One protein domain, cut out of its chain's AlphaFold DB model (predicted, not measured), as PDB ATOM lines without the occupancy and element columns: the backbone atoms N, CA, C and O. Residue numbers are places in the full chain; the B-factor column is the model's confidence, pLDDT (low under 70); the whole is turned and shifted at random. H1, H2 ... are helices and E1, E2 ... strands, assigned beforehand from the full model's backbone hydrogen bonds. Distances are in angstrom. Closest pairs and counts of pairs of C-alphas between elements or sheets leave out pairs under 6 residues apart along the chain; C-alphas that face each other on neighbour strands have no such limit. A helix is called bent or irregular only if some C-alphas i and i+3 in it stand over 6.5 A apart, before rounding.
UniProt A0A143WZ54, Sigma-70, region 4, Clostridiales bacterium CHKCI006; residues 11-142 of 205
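What this domain is: This is residues 11 to 142 of the 205 residues of the protein "Sigma-70, region 4" of Clostridiales bacterium CHKCI006 (UniProt A0A143WZ54). The model is an elongated body of two helical lobes set end to end: H1, H2, H3 and H4 make one, and H5 with H8 across it makes the core of the other, with a small hairpin of E1 and E2 at its far end. H2 and H5 meet where the lobes join, while the short helices H6 and H7 lie along the second lobe. The printed part has 132 residues, with eight named helices, H1 to H8, followed by two named strands in one antiparallel sheet, order E1 - E2; the class is mostly helix. The whole is compact, with a radius of gyration of the C-alphas of 16.1 A, and spans 50 by 27 by 23 A.

Where its parts are: H1, residues 11 to 32, begins at C-alpha 11 (-31.859, -17.692, -25.404) and is 32.2 A long. H2, residues 40 to 54, is 21.2 A long. H3, residues 60 to 68, is irregular: C-alphas 64 and 67 are 7.3 A apart. H4 holds residues 70 to 77. H5, residues 80 to 95, begins at C-alpha 80 (-31.498, -20.712, -1.421) and is 22.1 A long. H6 holds residues 102 to 105, H7 residues 111 to 115, and H8 residues 118 to 128, 15.2 A long. E1 is residues 132 to 135; E2 is residues 138 to 141, ending at C-alpha 141 (-30.072, -34.267, 16.629).

How they stand to each other: H2 is the hub. H1 touches it with residues 18 to 26 alone, opposite ways at a steep tilt of 48 degrees; the closest C-alphas, of Val 22 and Glu 45, are 5.8 A apart. H4 touches H2, closest at the C-alphas of Ala 47 and Ile 76, 5.4 A. H5 touches H2 with residues 80 to 85 alone, at a shallow tilt of 25 degrees, opposite ways; the C-alphas of Ala 43 and Leu 82 are closest, 5.0 A. H3 touches H1, closest at the C-alphas of Ile 25 and Ser 67, 5.4 A. H3 and H4 touch only at the corner, and only just, with 3 pairs of C-alphas within 8 A, the closest those of Ser 67 and Met 73, 6.6 A. H5 and H8 touch at a steep tilt of 66 degrees, closest at the C-alphas of Glu 87 and Ala 122, 5.1 A. H7 is close to H8 but not clearly touching: the closest C-alphas, of Leu 113 and Phe 119, are 5.5 A apart. In the hairpin E1 and E2, N 133 and O 140 are within hydrogen-bond range at 2.9 A. Residues 100 to 101 pair antiparallel with residues 138 to 139 of E2. Every O i to N i+4 pair is within range in H1, H4, H5, H7 and H8, against 10 of 11 in H2 and 3 of 5 in H3; H6 is too short for one.

The domain as a whole: The C-alphas farthest apart, of Leu 12 and Asp 136, are 52.6 A apart. The printed part has no cut, and no link is long. The mean pLDDT of the printed part is 89.1; residues 11 to 12 and 55 to 62 are under 70.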
ATOM      1  N   GLU A  11     -31.910 -16.586 -26.372       63.25
ATOM      2  CA  GLU A  11     -31.859 -17.692 -25.404       63.25
ATOM      3  C   GLU A  11     -30.519 -18.454 -25.447       63.25
ATOM      4  O   GLU A  11     -29.966 -18.767 -24.393       63.25
ATOM      5  N   LEU A  12     -29.951 -18.680 -26.638       64.06
ATOM      6  CA  LEU A  12     -28.620 -19.285 -26.801       64.06
ATOM      7  C   LEU A  12     -27.503 -18.413 -26.206       64.06
ATOM      8  O   LEU A  12     -26.661 -18.923 -25.471       64.06
ATOM      9  N   GLY A  13     -27.523 -17.100 -26.464       71.81
ATOM     10  CA  GLY A  13     -26.532 -16.174 -25.900       71.81
ATOM     11  C   GLY A  13     -26.586 -16.109 -24.370       71.81
ATOM     12  O   GLY A  13     -25.548 -16.095 -23.712       71.81
ATOM     13  N   LYS A  14     -27.790 -16.157 -23.783       75.19
ATOM     14  CA  LYS A  14     -27.969 -16.209 -22.323       75.19
ATOM     15  C   LYS A  14     -27.375 -17.486 -21.712       75.19
ATOM     16  O   LYS A  14     -26.645 -17.409 -20.727       75.19
ATOM     17  N   GLN A  15     -27.630 -18.648 -22.317       79.94
ATOM     18  CA  GLN A  15     -27.085 -19.926 -21.839       79.94
ATOM     19  C   GLN A  15     -25.553 -19.975 -21.896       79.94
ATOM     20  O   GLN A  15     -24.911 -20.487 -20.977       79.94
ATOM     21  N   GLU A  16     -24.941 -19.436 -22.952       81.19
ATOM     22  CA  GLU A  16     -23.479 -19.377 -23.068       81.19
ATOM     23  C   GLU A  16     -22.851 -18.506 -21.970       81.19
ATOM     24  O   GLU A  16     -21.845 -18.900 -21.365       81.19
ATOM     25  N   MET A  17     -23.480 -17.369 -21.656       80.31
ATOM     26  CA  MET A  17     -23.069 -16.485 -20.562       80.31
ATOM     27  C   MET A  17     -23.155 -17.176 -19.195       80.31
ATOM     28  O   MET A  17     -22.193 -17.135 -18.425       80.31
ATOM     29  N   GLU A  18     -24.253 -17.880 -18.912       84.75
ATOM     30  CA  GLU A  18     -24.421 -18.653 -17.674       84.75
ATOM     31  C   GLU A  18     -23.339 -19.731 -17.528       84.75
ATOM     32  O   GLU A  18     -22.678 -19.821 -16.493       84.75
ATOM     33  N   ILE A  19     -23.087 -20.512 -18.584       87.38
ATOM     34  CA  ILE A  19     -22.049 -21.554 -18.583       87.38
ATOM     35  C   ILE A  19     -20.667 -20.945 -18.315       87.38
ATOM     36  O   ILE A  19     -19.853 -21.529 -17.586       87.38
ATOM     37  N   ARG A  20     -20.369 -19.788 -18.915       87.81
ATOM     38  CA  ARG A  20     -19.095 -19.087 -18.722       87.81
ATOM     39  C   ARG A  20     -18.944 -18.608 -17.280       87.81
ATOM     40  O   ARG A  20     -17.893 -18.855 -16.684       87.81
ATOM     41  N   ALA A  21     -19.983 -17.997 -16.718       87.94
ATOM     42  CA  ALA A  21     -19.990 -17.509 -15.345       87.94
ATOM     43  C   ALA A  21     -19.835 -18.649 -14.328       87.94
ATOM     44  O   ALA A  21     -18.939 -18.587 -13.484       87.94
ATOM     45  N   VAL A  22     -20.605 -19.738 -14.478       91.62
ATOM     46  CA  VAL A  22     -20.478 -20.949 -13.648       91.62
ATOM     47  C   VAL A  22     -19.039 -21.448 -13.669       91.62
ATOM     48  O   VAL A  22     -18.388 -21.561 -12.633       91.62
ATOM     49  N   LYS A  23     -18.482 -21.664 -14.866       91.25
ATOM     50  CA  LYS A  23     -17.105 -22.150 -15.002       91.25
ATOM     51  C   LYS A  23     -16.083 -21.216 -14.358       91.25
ATOM     52  O   LYS A  23     -15.084 -21.715 -13.844       91.25
ATOM     53  N   LYS A  24     -16.271 -19.896 -14.439       90.19
ATOM     54  CA  LYS A  24     -15.331 -18.912 -13.888       90.19
ATOM     55  C   LYS A  24     -15.362 -18.913 -12.362       90.19
ATOM     56  O   LYS A  24     -14.313 -19.079 -11.742       90.19
ATOM     57  N   ILE A  25     -16.553 -18.806 -11.779       90.81
ATOM     58  CA  ILE A  25     -16.750 -18.745 -10.328       90.81
ATOM     59  C   ILE A  25     -16.345 -20.070  -9.681       90.81
ATOM     60  O   ILE A  25     -15.521 -20.067  -8.768       90.81
ATOM     61  N   SER A  26     -16.798 -21.214 -10.211       91.38
ATOM     62  CA  SER A  26     -16.398 -22.526  -9.689       91.38
ATOM     63  C   SER A  26     -14.884 -22.735  -9.760       91.38
ATOM     64  O   SER A  26     -14.295 -23.262  -8.823       91.38
ATOM     65  N   ARG A  27     -14.220 -22.298 -10.842       91.12
ATOM     66  CA  ARG A  27     -12.753 -22.380 -10.943       91.12
ATOM     67  C   ARG A  27     -12.040 -21.503  -9.925       91.12
ATOM     68  O   ARG A  27     -10.961 -21.887  -9.490       91.12
ATOM     69  N   ARG A  28     -12.578 -20.327  -9.595       91.25
ATOM     70  CA  ARG A  28     -11.989 -19.467  -8.565       91.25
ATOM     71  C   ARG A  28     -12.126 -20.113  -7.189       91.25
ATOM     72  O   ARG A  28     -11.114 -20.292  -6.525       91.25
ATOM     73  N   LEU A  29     -13.333 -20.521  -6.808       91.12
ATOM     74  CA  LEU A  29     -13.593 -21.114  -5.492       91.12
ATOM     75  C   LEU A  29     -12.785 -22.399  -5.275       91.12
ATOM     76  O   LEU A  29     -12.157 -22.550  -4.236       91.12
ATOM     77  N   LYS A  30     -12.676 -23.258  -6.300       90.00
ATOM     78  CA  LYS A  30     -11.841 -24.474  -6.251       90.00
ATOM     79  C   LYS A  30     -10.338 -24.210  -6.106       90.00
ATOM     80  O   LYS A  30      -9.592 -25.124  -5.781       90.00
ATOM     81  N   LYS A  31      -9.863 -22.997  -6.415       90.25
ATOM     82  CA  LYS A  31      -8.469 -22.600  -6.151       90.25
ATOM     83  C   LYS A  31      -8.269 -22.119  -4.718       90.25
ATOM     84  O   LYS A  31      -7.145 -22.181  -4.236       90.25
ATOM     85  N   GLU A  32      -9.315 -21.580  -4.098       88.75
ATOM     86  CA  GLU A  32      -9.289 -21.136  -2.702       88.75
ATOM     87  C   GLU A  32      -9.381 -22.342  -1.759       88.75
ATOM     88  O   GLU A  32      -8.668 -22.389  -0.760       88.75
ATOM     89  N   ASP A  33     -10.202 -23.333  -2.114       89.69
ATOM     90  CA  ASP A  33     -10.391 -24.571  -1.360       89.69
ATOM     91  C   ASP A  33     -10.804 -25.709  -2.307       89.69
ATOM     92  O   ASP A  33     -11.743 -25.551  -3.093       89.69
ATOM     93  N   ASP A  34     -10.101 -26.841  -2.261       86.62
ATOM     94  CA  ASP A  34     -10.342 -27.989  -3.138       86.62
ATOM     95  C   ASP A  34     -11.349 -28.996  -2.567       86.62
ATOM     96  O   ASP A  34     -11.674 -29.984  -3.237       86.62
ATOM     97  N   LEU A  35     -11.898 -28.743  -1.374       89.75
ATOM     98  CA  LEU A  35     -12.940 -29.583  -0.810       89.75
ATOM     99  C   LEU A  35     -14.209 -29.515  -1.674       89.75
ATOM    100  O   LEU A  35     -14.798 -28.457  -1.893       89.75
ATOM    101  N   THR A  36     -14.667 -30.669  -2.158       87.94
ATOM    102  CA  THR A  36     -15.883 -30.768  -2.980       87.94
ATOM    103  C   THR A  36     -16.806 -31.873  -2.472       87.94
ATOM    104  O   THR A  36     -16.826 -32.968  -3.047       87.94
ATOM    105  N   PRO A  37     -17.571 -31.630  -1.393       91.50
ATOM    106  CA  PRO A  37     -18.531 -32.602  -0.904       91.50
ATOM    107  C   PRO A  37     -19.616 -32.922  -1.938       91.50
ATOM    108  O   PRO A  37     -19.902 -32.146  -2.858       91.50
ATOM    109  N   GLY A  38     -20.232 -34.094  -1.787       93.19
ATOM    110  CA  GLY A  38     -21.238 -34.590  -2.721       93.19
ATOM    111  C   GLY A  38     -22.383 -33.594  -2.934       93.19
ATOM    112  O   GLY A  38     -23.008 -33.124  -1.989       93.19
ATOM    113  N   GLY A  39     -22.673 -33.277  -4.197       92.31
ATOM    114  CA  GLY A  39     -23.769 -32.378  -4.573       92.31
ATOM    115  C   GLY A  39     -23.439 -30.883  -4.545       92.31
ATOM    116  O   GLY A  39     -24.205 -30.116  -5.128       92.31
ATOM    117  N   LEU A  40     -22.293 -30.474  -3.983       95.00
ATOM    118  CA  LEU A  40     -21.904 -29.064  -3.884       95.00
ATOM    119  C   LEU A  40     -21.822 -28.378  -5.248       95.00
ATOM    120  O   LEU A  40     -22.398 -27.313  -5.440       95.00
ATOM    121  N   ASP A  41     -21.141 -29.002  -6.213       94.31
ATOM    122  CA  ASP A  41     -20.955 -28.429  -7.553       94.31
ATOM    123  C   ASP A  41     -22.300 -28.108  -8.224       94.31
ATOM    124  O   ASP A  41     -22.451 -27.063  -8.854       94.31
ATOM    125  N   LYS A  42     -23.298 -28.980  -8.037       95.69
ATOM    126  CA  LYS A  42     -24.642 -28.793  -8.588       95.69
ATOM    127  C   LYS A  42     -25.390 -27.665  -7.879       95.69
ATOM    128  O   LYS A  42     -26.035 -26.859  -8.542       95.69
ATOM    129  N   ALA A  43     -25.312 -27.610  -6.550       96.62
ATOM    130  CA  ALA A  43     -25.940 -26.552  -5.765       96.62
ATOM    131  C   ALA A  43     -25.336 -25.176  -6.087       96.62
ATOM    132  O   ALA A  43     -26.064 -24.200  -6.258       96.62
ATOM    133  N   LEU A  44     -24.012 -25.115  -6.246       95.81
ATOM    134  CA  LEU A  44     -23.291 -23.914  -6.648       95.81
ATOM    135  C   LEU A  44     -23.656 -23.480  -8.074       95.81
ATOM    136  O   LEU A  44     -23.902 -22.299  -8.304       95.81
ATOM    137  N   GLU A  45     -23.716 -24.411  -9.030       95.12
ATOM    138  CA  GLU A  45     -24.156 -24.116 -10.398       95.12
ATOM    139  C   GLU A  45     -25.560 -23.497 -10.412       95.12
ATOM    140  O   GLU A  45     -25.779 -22.469 -11.055       95.12
ATOM    141  N   GLU A  46     -26.493 -24.090  -9.667       95.56
ATOM    142  CA  GLU A  46     -27.863 -23.597  -9.539       95.56
ATOM    143  C   GLU A  46     -27.914 -22.211  -8.875       95.56
ATOM    144  O   GLU A  46     -28.602 -21.308  -9.352       95.56
ATOM    145  N   ALA A  47     -27.134 -22.000  -7.813       94.94
ATOM    146  CA  ALA A  47     -27.034 -20.715  -7.129       94.94
ATOM    147  C   ALA A  47     -26.513 -19.596  -8.044       94.94
ATOM    148  O   ALA A  47     -27.046 -18.480  -8.037       94.94
ATOM    149  N   ILE A  48     -25.499 -19.897  -8.859       92.31
ATOM    150  CA  ILE A  48     -24.931 -18.957  -9.831       92.31
ATOM    151  C   ILE A  48     -25.975 -18.600 -10.889       92.31
ATOM    152  O   ILE A  48     -26.215 -17.414 -11.113       92.31
ATOM    153  N   LYS A  49     -26.640 -19.599 -11.485       90.56
ATOM    154  CA  LYS A  49     -27.708 -19.373 -12.471       90.56
ATOM    155  C   LYS A  49     -28.820 -18.508 -11.892       90.56
ATOM    156  O   LYS A  49     -29.097 -17.446 -12.432       90.56
ATOM    157  N   ASN A  50     -29.363 -18.878 -10.734       90.50
ATOM    158  CA  ASN A  50     -30.434 -18.131 -10.069       90.50
ATOM    159  C   ASN A  50     -30.061 -16.673  -9.769       90.50
ATOM    160  O   ASN A  50     -30.924 -15.794  -9.782       90.50
ATOM    161  N   THR A  51     -28.792 -16.408  -9.463       88.94
ATOM    162  CA  THR A  51     -28.311 -15.045  -9.201       88.94
ATOM    163  C   THR A  51     -28.185 -14.249 -10.498       88.94
ATOM    164  O   THR A  51     -28.647 -13.113 -10.576       88.94
ATOM    165  N   ILE A  52     -27.638 -14.873 -11.541       84.00
ATOM    166  CA  ILE A  52     -27.507 -14.299 -12.884       84.00
ATOM    167  C   ILE A  52     -28.871 -13.979 -13.495       84.00
ATOM    168  O   ILE A  52     -29.051 -12.903 -14.048       84.00
ATOM    169  N   GLU A  53     -29.853 -14.869 -13.363       81.69
ATOM    170  CA  GLU A  53     -31.197 -14.632 -13.893       81.69
ATOM    171  C   GLU A  53     -31.888 -13.425 -13.252       81.69
ATOM    172  O   GLU A  53     -32.691 -12.756 -13.904       81.69
ATOM    173  N   LYS A  54     -31.575 -13.140 -11.983       78.56
ATOM    174  CA  LYS A  54     -32.099 -11.982 -11.249       78.56
ATOM    175  C   LYS A  54     -31.336 -10.693 -11.554       78.56
ATOM    176  O   LYS A  54     -31.903  -9.613 -11.405       78.56
ATOM    177  N   ALA A  55     -30.075 -10.787 -11.970       69.75
ATOM    178  CA  ALA A  55     -29.277  -9.646 -12.395       69.75
ATOM    179  C   ALA A  55     -29.668  -9.254 -13.833       69.75
ATOM    180  O   ALA A  55     -29.256  -9.885 -14.803       69.75
ATOM    181  N   CYS A  56     -30.510  -8.228 -13.988       52.81
ATOM    182  CA  CYS A  56     -30.872  -7.714 -15.309       52.81
ATOM    183  C   CYS A  56     -29.623  -7.231 -16.072       52.81
ATOM    184  O   CYS A  56     -28.865  -6.422 -15.549       52.81
ATOM    185  N   GLU A  57     -29.465  -7.710 -17.312       59.00
ATOM    186  CA  GLU A  57     -28.428  -7.324 -18.288       59.00
ATOM    187  C   GLU A  57     -26.976  -7.568 -17.838       59.00
ATOM    188  O   GLU A  57     -26.234  -6.653 -17.486       59.00
ATOM    189  N   LEU A  58     -26.528  -8.824 -17.925       61.38
ATOM    190  CA  LEU A  58     -25.099  -9.141 -17.887       61.38
ATOM    191  C   LEU A  58     -24.462  -8.873 -19.253       61.38
ATOM    192  O   LEU A  58     -24.900  -9.410 -20.269       61.38
ATOM    193  N   THR A  59     -23.408  -8.064 -19.261       64.56
ATOM    194  CA  THR A  59     -22.491  -7.920 -20.395       64.56
ATOM    195  C   THR A  59     -21.317  -8.894 -20.248       64.56
ATOM    196  O   THR A  59     -21.015  -9.353 -19.145       64.56
ATOM    197  N   ASP A  60     -20.625  -9.208 -21.346       65.00
ATOM    198  CA  ASP A  60     -19.428 -10.067 -21.315       65.00
ATOM    199  C   ASP A  60     -18.342  -9.534 -20.361       65.00
ATOM    200  O   ASP A  60     -17.719 -10.316 -19.639       65.00
ATOM    201  N   ASP A  61     -18.167  -8.212 -20.306       65.19
ATOM    202  CA  ASP A  61     -17.215  -7.552 -19.406       65.19
ATOM    203  C   ASP A  61     -17.627  -7.729 -17.935       65.19
ATOM    204  O   ASP A  61     -16.793  -8.032 -17.080       65.19
ATOM    205  N   ALA A  62     -18.931  -7.649 -17.641       68.88
ATOM    206  CA  ALA A  62     -19.448  -7.893 -16.298       68.88
ATOM    207  C   ALA A  62     -19.194  -9.339 -15.850       68.88
ATOM    208  O   ALA A  62     -18.832  -9.551 -14.694       68.88
ATOM    209  N   ILE A  63     -19.306 -10.326 -16.754       71.00
ATOM    210  CA  ILE A  63     -19.002 -11.740 -16.460       71.00
ATOM    211  C   ILE A  63     -17.557 -11.913 -16.017       71.00
ATOM    212  O   ILE A  63     -17.264 -12.737 -15.143       71.00
ATOM    213  N   ASP A  64     -16.647 -11.147 -16.614       72.00
ATOM    214  CA  ASP A  64     -15.252 -11.255 -16.259       72.00
ATOM    215  C   ASP A  64     -14.923 -10.639 -14.888       72.00
ATOM    216  O   ASP A  64     -13.991 -11.109 -14.236       72.00
ATOM    217  N   GLU A  65     -15.735  -9.717 -14.391       77.31
ATOM    218  CA  GLU A  65     -15.590  -9.137 -13.052       77.31
ATOM    219  C   GLU A  65     -16.487  -9.815 -11.999       77.31
ATOM    220  O   GLU A  65     -16.301  -9.601 -10.802       77.31
ATOM    221  N   LEU A  66     -17.425 -10.685 -12.412       78.38
ATOM    222  CA  LEU A  66     -18.418 -11.338 -11.540       78.38
ATOM    223  C   LEU A  66     -17.807 -11.999 -10.310       78.38
ATOM    224  O   LEU A  66     -18.319 -11.838  -9.206       78.38
ATOM    225  N   SER A  67     -16.734 -12.770 -10.506       77.88
ATOM    226  CA  SER A  67     -16.104 -13.487  -9.402       77.88
ATOM    227  C   SER A  67     -15.570 -12.520  -8.356       77.88
ATOM    228  O   SER A  67     -15.624 -12.810  -7.168       77.88
ATOM    229  N   ASP A  68     -15.089 -11.358  -8.787       83.44
ATOM    230  CA  ASP A  68     -14.406 -10.378  -7.946       83.44
ATOM    231  C   ASP A  68     -15.377  -9.347  -7.362       83.44
ATOM    232  O   ASP A  68     -15.005  -8.572  -6.483       83.44
ATOM    233  N   ASN A  69     -16.646  -9.394  -7.776       86.00
ATOM    234  CA  ASN A  69     -17.708  -8.566  -7.234       86.00
ATOM    235  C   ASN A  69     -18.212  -9.133  -5.887       86.00
ATOM    236  O   ASN A  69     -18.901 -10.160  -5.865       86.00
ATOM    237  N   PRO A  70     -17.948  -8.458  -4.751       85.75
ATOM    238  CA  PRO A  70     -18.304  -8.975  -3.430       85.75
ATOM    239  C   PRO A  70     -19.819  -9.068  -3.217       85.75
ATOM    240  O   PRO A  70     -20.291  -9.973  -2.528       85.75
ATOM    241  N   THR A  71     -20.600  -8.169  -3.823       86.94
ATOM    242  CA  THR A  71     -22.063  -8.190  -3.725       86.94
ATOM    243  C   THR A  71     -22.631  -9.419  -4.416       86.94
ATOM    244  O   THR A  71     -23.469 -10.111  -3.842       86.94
ATOM    245  N   ILE A  72     -22.147  -9.726  -5.619       87.56
ATOM    246  CA  ILE A  72     -22.636 -10.877  -6.381       87.56
ATOM    247  C   ILE A  72     -22.183 -12.182  -5.733       87.56
ATOM    248  O   ILE A  72     -22.994 -13.091  -5.577       87.56
ATOM    249  N   MET A  73     -20.934 -12.256  -5.268       90.69
ATOM    250  CA  MET A  73     -20.467 -13.410  -4.500       90.69
ATOM    251  C   MET A  73     -21.323 -13.636  -3.254       90.69
ATOM    252  O   MET A  73     -21.780 -14.751  -3.040       90.69
ATOM    253  N   THR A  74     -21.649 -12.586  -2.496       91.69
ATOM    254  CA  THR A  74     -22.551 -12.708  -1.338       91.69
ATOM    255  C   THR A  74     -23.939 -13.217  -1.748       91.69
ATOM    256  O   THR A  74     -24.481 -14.104  -1.096       91.69
ATOM    257  N   GLN A  75     -24.510 -12.724  -2.853       91.12
ATOM    258  CA  GLN A  75     -25.811 -13.193  -3.355       91.12
ATOM    259  C   GLN A  75     -25.792 -14.665  -3.787       91.12
ATOM    260  O   GLN A  75     -26.760 -15.382  -3.537       91.12
ATOM    261  N   ILE A  76     -24.702 -15.121  -4.405       92.94
ATOM    262  CA  ILE A  76     -24.513 -16.531  -4.768       92.94
ATOM    263  C   ILE A  76     -24.395 -17.383  -3.503       92.94
ATOM    264  O   ILE A  76     -25.041 -18.423  -3.401       92.94
ATOM    265  N   MET A  77     -23.596 -16.933  -2.535       94.94
ATOM    266  CA  MET A  77     -23.325 -17.665  -1.297       94.94
ATOM    267  C   MET A  77     -24.557 -17.772  -0.396       94.94
ATOM    268  O   MET A  77     -24.737 -18.782   0.273       94.94
ATOM    269  N   MET A  78     -25.434 -16.772  -0.428       94.62
ATOM    270  CA  MET A  78     -26.699 -16.756   0.314       94.62
ATOM    271  C   MET A  78     -27.889 -17.213  -0.539       94.62
ATOM    272  O   MET A  78     -29.046 -16.978  -0.194       94.62
ATOM    273  N   ASN A  79     -27.632 -17.838  -1.689       95.44
ATOM    274  CA  ASN A  79     -28.696 -18.338  -2.541       95.44
ATOM    275  C   ASN A  79     -29.369 -19.564  -1.909       95.44
ATOM    276  O   ASN A  79     -28.696 -20.483  -1.441       95.44
ATOM    277  N   GLN A  80     -30.702 -19.627  -1.999       95.06
ATOM    278  CA  GLN A  80     -31.498 -20.712  -1.421       95.06
ATOM    279  C   GLN A  80     -31.048 -22.109  -1.870       95.06
ATOM    280  O   GLN A  80     -31.075 -23.040  -1.074       95.06
ATOM    281  N   ALA A  81     -30.634 -22.280  -3.131       96.19
ATOM    282  CA  ALA A  81     -30.201 -23.587  -3.628       96.19
ATOM    283  C   ALA A  81     -28.954 -24.106  -2.890       96.19
ATOM    284  O   ALA A  81     -28.847 -25.302  -2.621       96.19
ATOM    285  N   LEU A  82     -28.033 -23.201  -2.547       96.12
ATOM    286  CA  LEU A  82     -26.808 -23.530  -1.828       96.12
ATOM    287  C   LEU A  82     -27.073 -23.731  -0.333       96.12
ATOM    288  O   LEU A  82     -26.561 -24.694   0.232       96.12
ATOM    289  N   LEU A  83     -27.917 -22.885   0.270       97.19
ATOM    290  CA  LEU A  83     -28.345 -23.020   1.667       97.19
ATOM    291  C   LEU A  83     -29.046 -24.358   1.912       97.19
ATOM    292  O   LEU A  83     -28.578 -25.137   2.732       97.19
ATOM    293  N   LEU A  84     -30.059 -24.703   1.108       96.69
ATOM    294  CA  LEU A  84     -30.774 -25.978   1.243       96.69
ATOM    295  C   LEU A  84     -29.853 -27.185   1.064       96.69
ATOM    296  O   LEU A  84     -30.015 -28.203   1.736       96.69
ATOM    297  N   TRP A  85     -28.903 -27.118   0.129       97.75
ATOM    298  CA  TRP A  85     -27.919 -28.188  -0.011       97.75
ATOM    299  C   TRP A  85     -27.058 -28.308   1.251       97.75
ATOM    300  O   TRP A  85     -26.873 -29.420   1.747       97.75
ATOM    301  N   LEU A  86     -26.571 -27.182   1.776       97.81
ATOM    302  CA  LEU A  86     -25.692 -27.161   2.936       97.81
ATOM    303  C   LEU A  86     -26.416 -27.618   4.205       97.81
ATOM    304  O   LEU A  86     -25.861 -28.424   4.941       97.81
ATOM    305  N   GLU A  87     -27.659 -27.185   4.419       97.50
ATOM    306  CA  GLU A  87     -28.534 -27.664   5.494       97.50
ATOM    307  C   GLU A  87     -28.631 -29.193   5.475       97.50
ATOM    308  O   GLU A  87     -28.301 -29.848   6.460       97.50
ATOM    309  N   ASN A  88     -29.005 -29.783   4.334       96.12
ATOM    310  CA  ASN A  88     -29.142 -31.238   4.210       96.12
ATOM    311  C   ASN A  88     -27.805 -31.968   4.414       96.12
ATOM    312  O   ASN A  88     -27.758 -33.045   5.010       96.12
ATOM    313  N   TYR A  89     -26.713 -31.397   3.904       96.88
ATOM    314  CA  TYR A  89     -25.381 -31.965   4.059       96.88
ATOM    315  C   TYR A  89     -24.928 -31.955   5.527       96.88
ATOM    316  O   TYR A  89     -24.536 -32.997   6.053       96.88
ATOM    317  N   LEU A  90     -25.048 -30.819   6.218       96.38
ATOM    318  CA  LEU A  90     -24.732 -30.701   7.642       96.38
ATOM    319  C   LEU A  90     -25.636 -31.590   8.499       96.38
ATOM    320  O   LEU A  90     -25.129 -32.290   9.372       96.38
ATOM    321  N   GLU A  91     -26.942 -31.619   8.221       94.62
ATOM    322  CA  GLU A  91     -27.907 -32.489   8.902       94.62
ATOM    323  C   GLU A  91     -27.466 -33.959   8.822       94.62
ATOM    324  O   GLU A  91     -27.405 -34.635   9.846       94.62
ATOM    325  N   SER A  92     -27.060 -34.433   7.636       94.19
ATOM    326  CA  SER A  92     -26.563 -35.808   7.459       94.19
ATOM    327  C   SER A  92     -25.318 -36.123   8.292       94.19
ATOM    328  O   SER A  92     -25.241 -37.189   8.893       94.19
ATOM    329  N   ILE A  93     -24.372 -35.183   8.396       94.62
ATOM    330  CA  ILE A  93     -23.162 -35.375   9.206       94.62
ATOM    331  C   ILE A  93     -23.520 -35.408  10.694       94.62
ATOM    332  O   ILE A  93     -22.980 -36.221  11.447       94.62
ATOM    333  N   ILE A  94     -24.404 -34.507  11.131       94.81
ATOM    334  CA  ILE A  94     -24.819 -34.393  12.532       94.81
ATOM    335  C   ILE A  94     -25.567 -35.656  12.970       94.81
ATOM    336  O   ILE A  94     -25.311 -36.150  14.063       94.81
ATOM    337  N   LEU A  95     -26.440 -36.205  12.118       89.25
ATOM    338  CA  LEU A  95     -27.198 -37.433  12.389       89.25
ATOM    339  C   LEU A  95     -26.311 -38.660  12.645       89.25
ATOM    340  O   LEU A  95     -26.693 -39.539  13.415       89.25
ATOM    341  N   ASP A  96     -25.124 -38.707  12.041       88.56
ATOM    342  CA  ASP A  96     -24.174 -39.810  12.210       88.56
ATOM    343  C   ASP A  96     -23.381 -39.741  13.533       88.56
ATOM    344  O   ASP A  96     -22.593 -40.642  13.835       88.56
ATOM    345  N   HIS A  97     -23.564 -38.684  14.337       87.44
ATOM    346  CA  HIS A  97     -22.791 -38.436  15.553       87.44
ATOM    347  C   HIS A  97     -23.680 -38.127  16.765       87.44
ATOM    348  O   HIS A  97     -24.628 -37.350  16.694       87.44
ATOM    349  N   ASP A  98     -23.285 -38.634  17.934       83.06
ATOM    350  CA  ASP A  98     -23.848 -38.219  19.227       83.06
ATOM    351  C   ASP A  98     -23.235 -36.876  19.678       83.06
ATOM    352  O   ASP A  98     -22.423 -36.770  20.604       83.06
ATOM    353  N   GLY A  99     -23.532 -35.836  18.898       90.50
ATOM    354  CA  GLY A  99     -23.003 -34.490  19.062       90.50
ATOM    355  C   GLY A  99     -21.658 -34.246  18.378       90.50
ATOM    356  O   GLY A  99     -20.659 -34.935  18.610       90.50
ATOM    357  N   ILE A 100     -21.609 -33.182  17.579       95.06
ATOM    358  CA  ILE A 100     -20.441 -32.775  16.803       95.06
ATOM    359  C   ILE A 100     -20.109 -31.302  17.052       95.06
ATOM    360  O   ILE A 100     -20.972 -30.431  17.040       95.06
ATOM    361  N   SER A 101     -18.835 -31.007  17.315       95.62
ATOM    362  CA  SER A 101     -18.390 -29.629  17.558       95.62
ATOM    363  C   SER A 101     -18.413 -28.801  16.277       95.62
ATOM    364  O   SER A 101     -18.031 -29.318  15.221       95.62
ATOM    365  N   ARG A 102     -18.669 -27.495  16.396       94.75
ATOM    366  CA  ARG A 102     -18.570 -26.538  15.282       94.75
ATOM    367  C   ARG A 102     -17.269 -26.677  14.480       94.75
ATOM    368  O   ARG A 102     -17.295 -26.891  13.275       94.75
ATOM    369  N   LYS A 103     -16.121 -26.692  15.169       94.19
ATOM    370  CA  LYS A 103     -14.782 -26.825  14.552       94.19
ATOM    371  C   LYS A 103     -14.579 -28.110  13.747       94.19
ATOM    372  O   LYS A 103     -13.652 -28.197  12.944       94.19
ATOM    373  N   ARG A 104     -15.355 -29.159  14.033       94.75
ATOM    374  CA  ARG A 104     -15.307 -30.414  13.275       94.75
ATOM    375  C   ARG A 104     -16.144 -30.288  12.007       94.75
ATOM    376  O   ARG A 104     -15.646 -30.694  10.968       94.75
ATOM    377  N   LEU A 105     -17.335 -29.691  12.098       95.06
ATOM    378  CA  LEU A 105     -18.200 -29.408  10.949       95.06
ATOM    379  C   LEU A 105     -17.539 -28.461   9.942       95.06
ATOM    380  O   LEU A 105     -17.585 -28.728   8.749       95.06
ATOM    381  N   GLU A 106     -16.839 -27.424  10.412       95.62
ATOM    382  CA  GLU A 106     -16.084 -26.493   9.552       95.62
ATOM    383  C   GLU A 106     -15.035 -27.197   8.673       95.62
ATOM    384  O   GLU A 106     -14.665 -26.675   7.631       95.62
ATOM    385  N   LYS A 107     -14.554 -28.385   9.065       95.12
ATOM    386  CA  LYS A 107     -13.592 -29.176   8.275       95.12
ATOM    387  C   LYS A 107     -14.244 -30.041   7.201       95.12
ATOM    388  O   LYS A 107     -13.533 -30.584   6.364       95.12
ATOM    389  N   GLU A 108     -15.558 -30.222   7.268       95.00
ATOM    390  CA  GLU A 108     -16.328 -31.004   6.296       95.00
ATOM    391  C   GLU A 108     -16.893 -30.113   5.179       95.00
ATOM    392  O   GLU A 108     -17.428 -30.608   4.190       95.00
ATOM    393  N   VAL A 109     -16.755 -28.790   5.309       95.31
ATOM    394  CA  VAL A 109     -17.241 -27.811   4.338       95.31
ATOM    395  C   VAL A 109     -16.095 -26.947   3.817       95.31
ATOM    396  O   VAL A 109     -15.135 -26.695   4.544       95.31
ATOM    397  N   PRO A 110     -16.176 -26.469   2.569       96.25
ATOM    398  CA  PRO A 110     -15.188 -25.534   2.062       96.25
ATOM    399  C   PRO A 110     -15.140 -24.251   2.896       96.25
ATOM    400  O   PRO A 110     -16.172 -23.667   3.235       96.25
ATOM    401  N   SER A 111     -13.934 -23.765   3.159       95.50
ATOM    402  CA  SER A 111     -13.655 -22.574   3.969       95.50
ATOM    403  C   SER A 111     -14.337 -21.301   3.462       95.50
ATOM    404  O   SER A 111     -14.664 -20.411   4.252       95.50
ATOM    405  N   TRP A 112     -14.610 -21.204   2.160       94.62
ATOM    406  CA  TRP A 112     -15.358 -20.083   1.601       94.62
ATOM    407  C   TRP A 112     -16.827 -20.073   2.058       94.62
ATOM    408  O   TRP A 112     -17.336 -18.994   2.343       94.62
ATOM    409  N   LEU A 113     -17.496 -21.219   2.256       96.25
ATOM    410  CA  LEU A 113     -18.859 -21.242   2.826       96.25
ATOM    411  C   LEU A 113     -18.893 -20.693   4.254       96.25
ATOM    412  O   LEU A 113     -19.862 -20.050   4.654       96.25
ATOM    413  N   VAL A 114     -17.824 -20.934   5.014       96.38
ATOM    414  CA  VAL A 114     -17.654 -20.377   6.360       96.38
ATOM    415  C   VAL A 114     -17.392 -18.874   6.272       96.38
ATOM    416  O   VAL A 114     -18.048 -18.083   6.940       96.38
ATOM    417  N   SER A 115     -16.479 -18.462   5.390       94.50
ATOM    418  CA  SER A 115     -16.052 -17.064   5.254       94.50
ATOM    419  C   SER A 115     -17.171 -16.126   4.792       94.50
ATOM    420  O   SER A 115     -17.201 -14.967   5.198       94.50
ATOM    421  N   TYR A 116     -18.095 -16.615   3.959       94.62
ATOM    422  CA  TYR A 116     -19.262 -15.850   3.507       94.62
ATOM    423  C   TYR A 116     -20.471 -15.945   4.453       94.62
ATOM    424  O   TYR A 116     -21.501 -15.338   4.171       94.62
ATOM    425  N   GLY A 117     -20.370 -16.681   5.566       96.25
ATOM    426  CA  GLY A 117     -21.455 -16.841   6.539       96.25
ATOM    427  C   GLY A 117     -22.566 -17.812   6.119       96.25
ATOM    428  O   GLY A 117     -23.511 -18.011   6.877       96.25
ATOM    429  N   THR A 118     -22.456 -18.465   4.955       97.19
ATOM    430  CA  THR A 118     -23.422 -19.480   4.496       97.19
ATOM    431  C   THR A 118     -23.511 -20.653   5.469       97.19
ATOM    432  O   THR A 118     -24.593 -21.182   5.703       97.19
ATOM    433  N   PHE A 119     -22.375 -21.051   6.049       97.50
ATOM    434  CA  PHE A 119     -22.309 -22.101   7.066       97.50
ATOM    435  C   PHE A 119     -23.142 -21.771   8.307       97.50
ATOM    436  O   PHE A 119     -23.913 -22.612   8.761       97.50
ATOM    437  N   ASP A 120     -23.004 -20.549   8.824       96.62
ATOM    438  CA  ASP A 120     -23.754 -20.093   9.994       96.62
ATOM    439  C   ASP A 120     -25.244 -20.011   9.686       96.62
ATOM    440  O   ASP A 120     -26.045 -20.582  10.414       96.62
ATOM    441  N   ALA A 121     -25.604 -19.419   8.545       97.56
ATOM    442  CA  ALA A 121     -26.994 -19.328   8.117       97.56
ATOM    443  C   ALA A 121     -27.671 -20.704   7.996       97.56
ATOM    444  O   ALA A 121     -28.811 -20.866   8.416       97.56
ATOM    445  N   ALA A 122     -26.968 -21.709   7.462       97.50
ATOM    446  CA  ALA A 122     -27.501 -23.066   7.367       97.50
ATOM    447  C   ALA A 122     -27.672 -23.731   8.745       97.50
ATOM    448  O   ALA A 122     -28.658 -24.427   8.972       97.50
ATOM    449  N   LEU A 123     -26.730 -23.538   9.675       96.62
ATOM    450  CA  LEU A 123     -26.859 -24.071  11.034       96.62
ATOM    451  C   LEU A 123     -27.985 -23.395  11.814       96.62
ATOM    452  O   LEU A 123     -28.749 -24.089  12.486       96.62
ATOM    453  N   ASP A 124     -28.089 -22.073  11.711       96.19
ATOM    454  CA  ASP A 124     -29.138 -21.293  12.359       96.19
ATOM    455  C   ASP A 124     -30.516 -21.747  11.861       96.19
ATOM    456  O   ASP A 124     -31.378 -22.065  12.676       96.19
ATOM    457  N   GLU A 125     -30.690 -21.924  10.548       96.44
ATOM    458  CA  GLU A 125     -31.935 -22.438   9.968       96.44
ATOM    459  C   GLU A 125     -32.273 -23.853  10.482       96.44
ATOM    460  O   GLU A 125     -33.414 -24.126  10.855       96.44
ATOM    461  N   LEU A 126     -31.295 -24.762  10.582       95.69
ATOM    462  CA  LEU A 126     -31.527 -26.108  11.132       95.69
ATOM    463  C   LEU A 126     -31.958 -26.079  12.612       95.69
ATOM    464  O   LEU A 126     -32.761 -26.919  13.039       95.69
ATOM    465  N   VAL A 127     -31.421 -25.141  13.399       94.75
ATOM    466  CA  VAL A 127     -31.807 -24.928  14.802       94.75
ATOM    467  C   VAL A 127     -33.206 -24.315  14.886       94.75
ATOM    468  O   VAL A 127     -34.034 -24.789  15.666       94.75
ATOM    469  N   GLU A 128     -33.501 -23.303  14.068       94.50
ATOM    470  CA  GLU A 128     -34.811 -22.645  14.002       94.50
ATOM    471  C   GLU A 128     -35.920 -23.616  13.576       94.50
ATOM    472  O   GLU A 128     -37.005 -23.620  14.162       94.50
ATOM    473  N   GLN A 129     -35.629 -24.513  12.630       91.94
ATOM    474  CA  GLN A 129     -36.524 -25.595  12.207       91.94
ATOM    475  C   GLN A 129     -36.653 -26.729  13.238       91.94
ATOM    476  O   GLN A 129     -37.388 -27.691  13.000       91.94
ATOM    477  N   LEU A 130     -35.957 -26.641  14.377       88.00
ATOM    478  CA  LEU A 130     -35.943 -27.646  15.440       88.00
ATOM    479  C   LEU A 130     -35.469 -29.033  14.972       88.00
ATOM    480  O   LEU A 130     -35.816 -30.043  15.580       88.00
ATOM    481  N   LYS A 131     -34.672 -29.102  13.901       89.62
ATOM    482  CA  LYS A 131     -34.068 -30.359  13.430       89.62
ATOM    483  C   LYS A 131     -32.860 -30.743  14.277       89.62
ATOM    484  O   LYS A 131     -32.649 -31.909  14.602       89.62
ATOM    485  N   ILE A 132     -32.077 -29.739  14.660       94.31
ATOM    486  CA  ILE A 132     -30.914 -29.893  15.530       94.31
ATOM    487  C   ILE A 132     -31.038 -28.970  16.737       94.31
ATOM    488  O   ILE A 132     -31.858 -28.054  16.774       94.31
ATOM    489  N   GLU A 133     -30.194 -29.203  17.729       93.25
ATOM    490  CA  GLU A 133     -30.006 -28.300  18.857       93.25
ATOM    491  C   GLU A 133     -28.517 -28.034  19.088       93.25
ATOM    492  O   GLU A 133     -27.667 -28.888  18.816       93.25
ATOM    493  N   ALA A 134     -28.217 -26.840  19.600       92.44
ATOM    494  CA  ALA A 134     -26.876 -26.423  19.979       92.44
ATOM    495  C   ALA A 134     -26.730 -26.469  21.508       92.44
ATOM    496  O   ALA A 134     -27.420 -25.745  22.227       92.44
ATOM    497  N   ILE A 135     -25.833 -27.320  22.009       88.25
ATOM    498  CA  ILE A 135     -25.551 -27.502  23.439       88.25
ATOM    499  C   ILE A 135     -24.039 -27.549  23.627       88.25
ATOM    500  O   ILE A 135     -23.367 -28.335  22.968       88.25
ATOM    501  N   ASP A 136     -23.507 -26.726  24.533       84.69
ATOM    502  CA  ASP A 136     -22.084 -26.716  24.903       84.69
ATOM    503  C   ASP A 136     -21.125 -26.719  23.689       84.69
ATOM    504  O   ASP A 136     -20.189 -27.515  23.615       84.69
ATOM    505  N   ASP A 137     -21.374 -25.831  22.713       85.19
ATOM    506  CA  ASP A 137     -20.594 -25.693  21.460       85.19
ATOM    507  C   ASP A 137     -20.619 -26.941  20.544       85.19
ATOM    508  O   ASP A 137     -19.755 -27.163  19.684       85.19
ATOM    509  N   ARG A 138     -21.633 -27.792  20.721       93.00
ATOM    510  CA  ARG A 138     -21.891 -28.975  19.902       93.00
ATOM    511  C   ARG A 138     -23.290 -28.927  19.313       93.00
ATOM    512  O   ARG A 138     -24.236 -28.503  19.964       93.00
ATOM    513  N   TYR A 139     -23.403 -29.432  18.095       95.31
ATOM    514  CA  TYR A 139     -24.668 -29.646  17.412       95.31
ATOM    515  C   TYR A 139     -25.022 -31.119  17.473       95.31
ATOM    516  O   TYR A 139     -24.164 -31.971  17.233       95.31
ATOM    517  N   ARG A 140     -26.273 -31.426  17.789       93.25
ATOM    518  CA  ARG A 140     -26.785 -32.797  17.776       93.25
ATOM    519  C   ARG A 140     -28.222 -32.831  17.297       93.25
ATOM    520  O   ARG A 140     -28.895 -31.802  17.258       93.25
ATOM    521  N   TRP A 141     -28.675 -34.028  16.951       91.62
ATOM    522  CA  TRP A 141     -30.072 -34.267  16.629       91.62
ATOM    523  C   TRP A 141     -30.976 -33.851  17.793       91.62
ATOM    524  O   TRP A 141     -30.726 -34.229  18.941       91.62
ATOM    525  N   ARG A 142     -32.030 -33.084  17.502       91.56
ATOM    526  CA  ARG A 142     -32.991 -32.681  18.526       91.56
ATOM    527  C   ARG A 142     -33.956 -33.831  18.809       91.56
ATOM    528  O   ARG A 142     -34.680 -34.294  17.929       91.56
TER     529      ARG A 142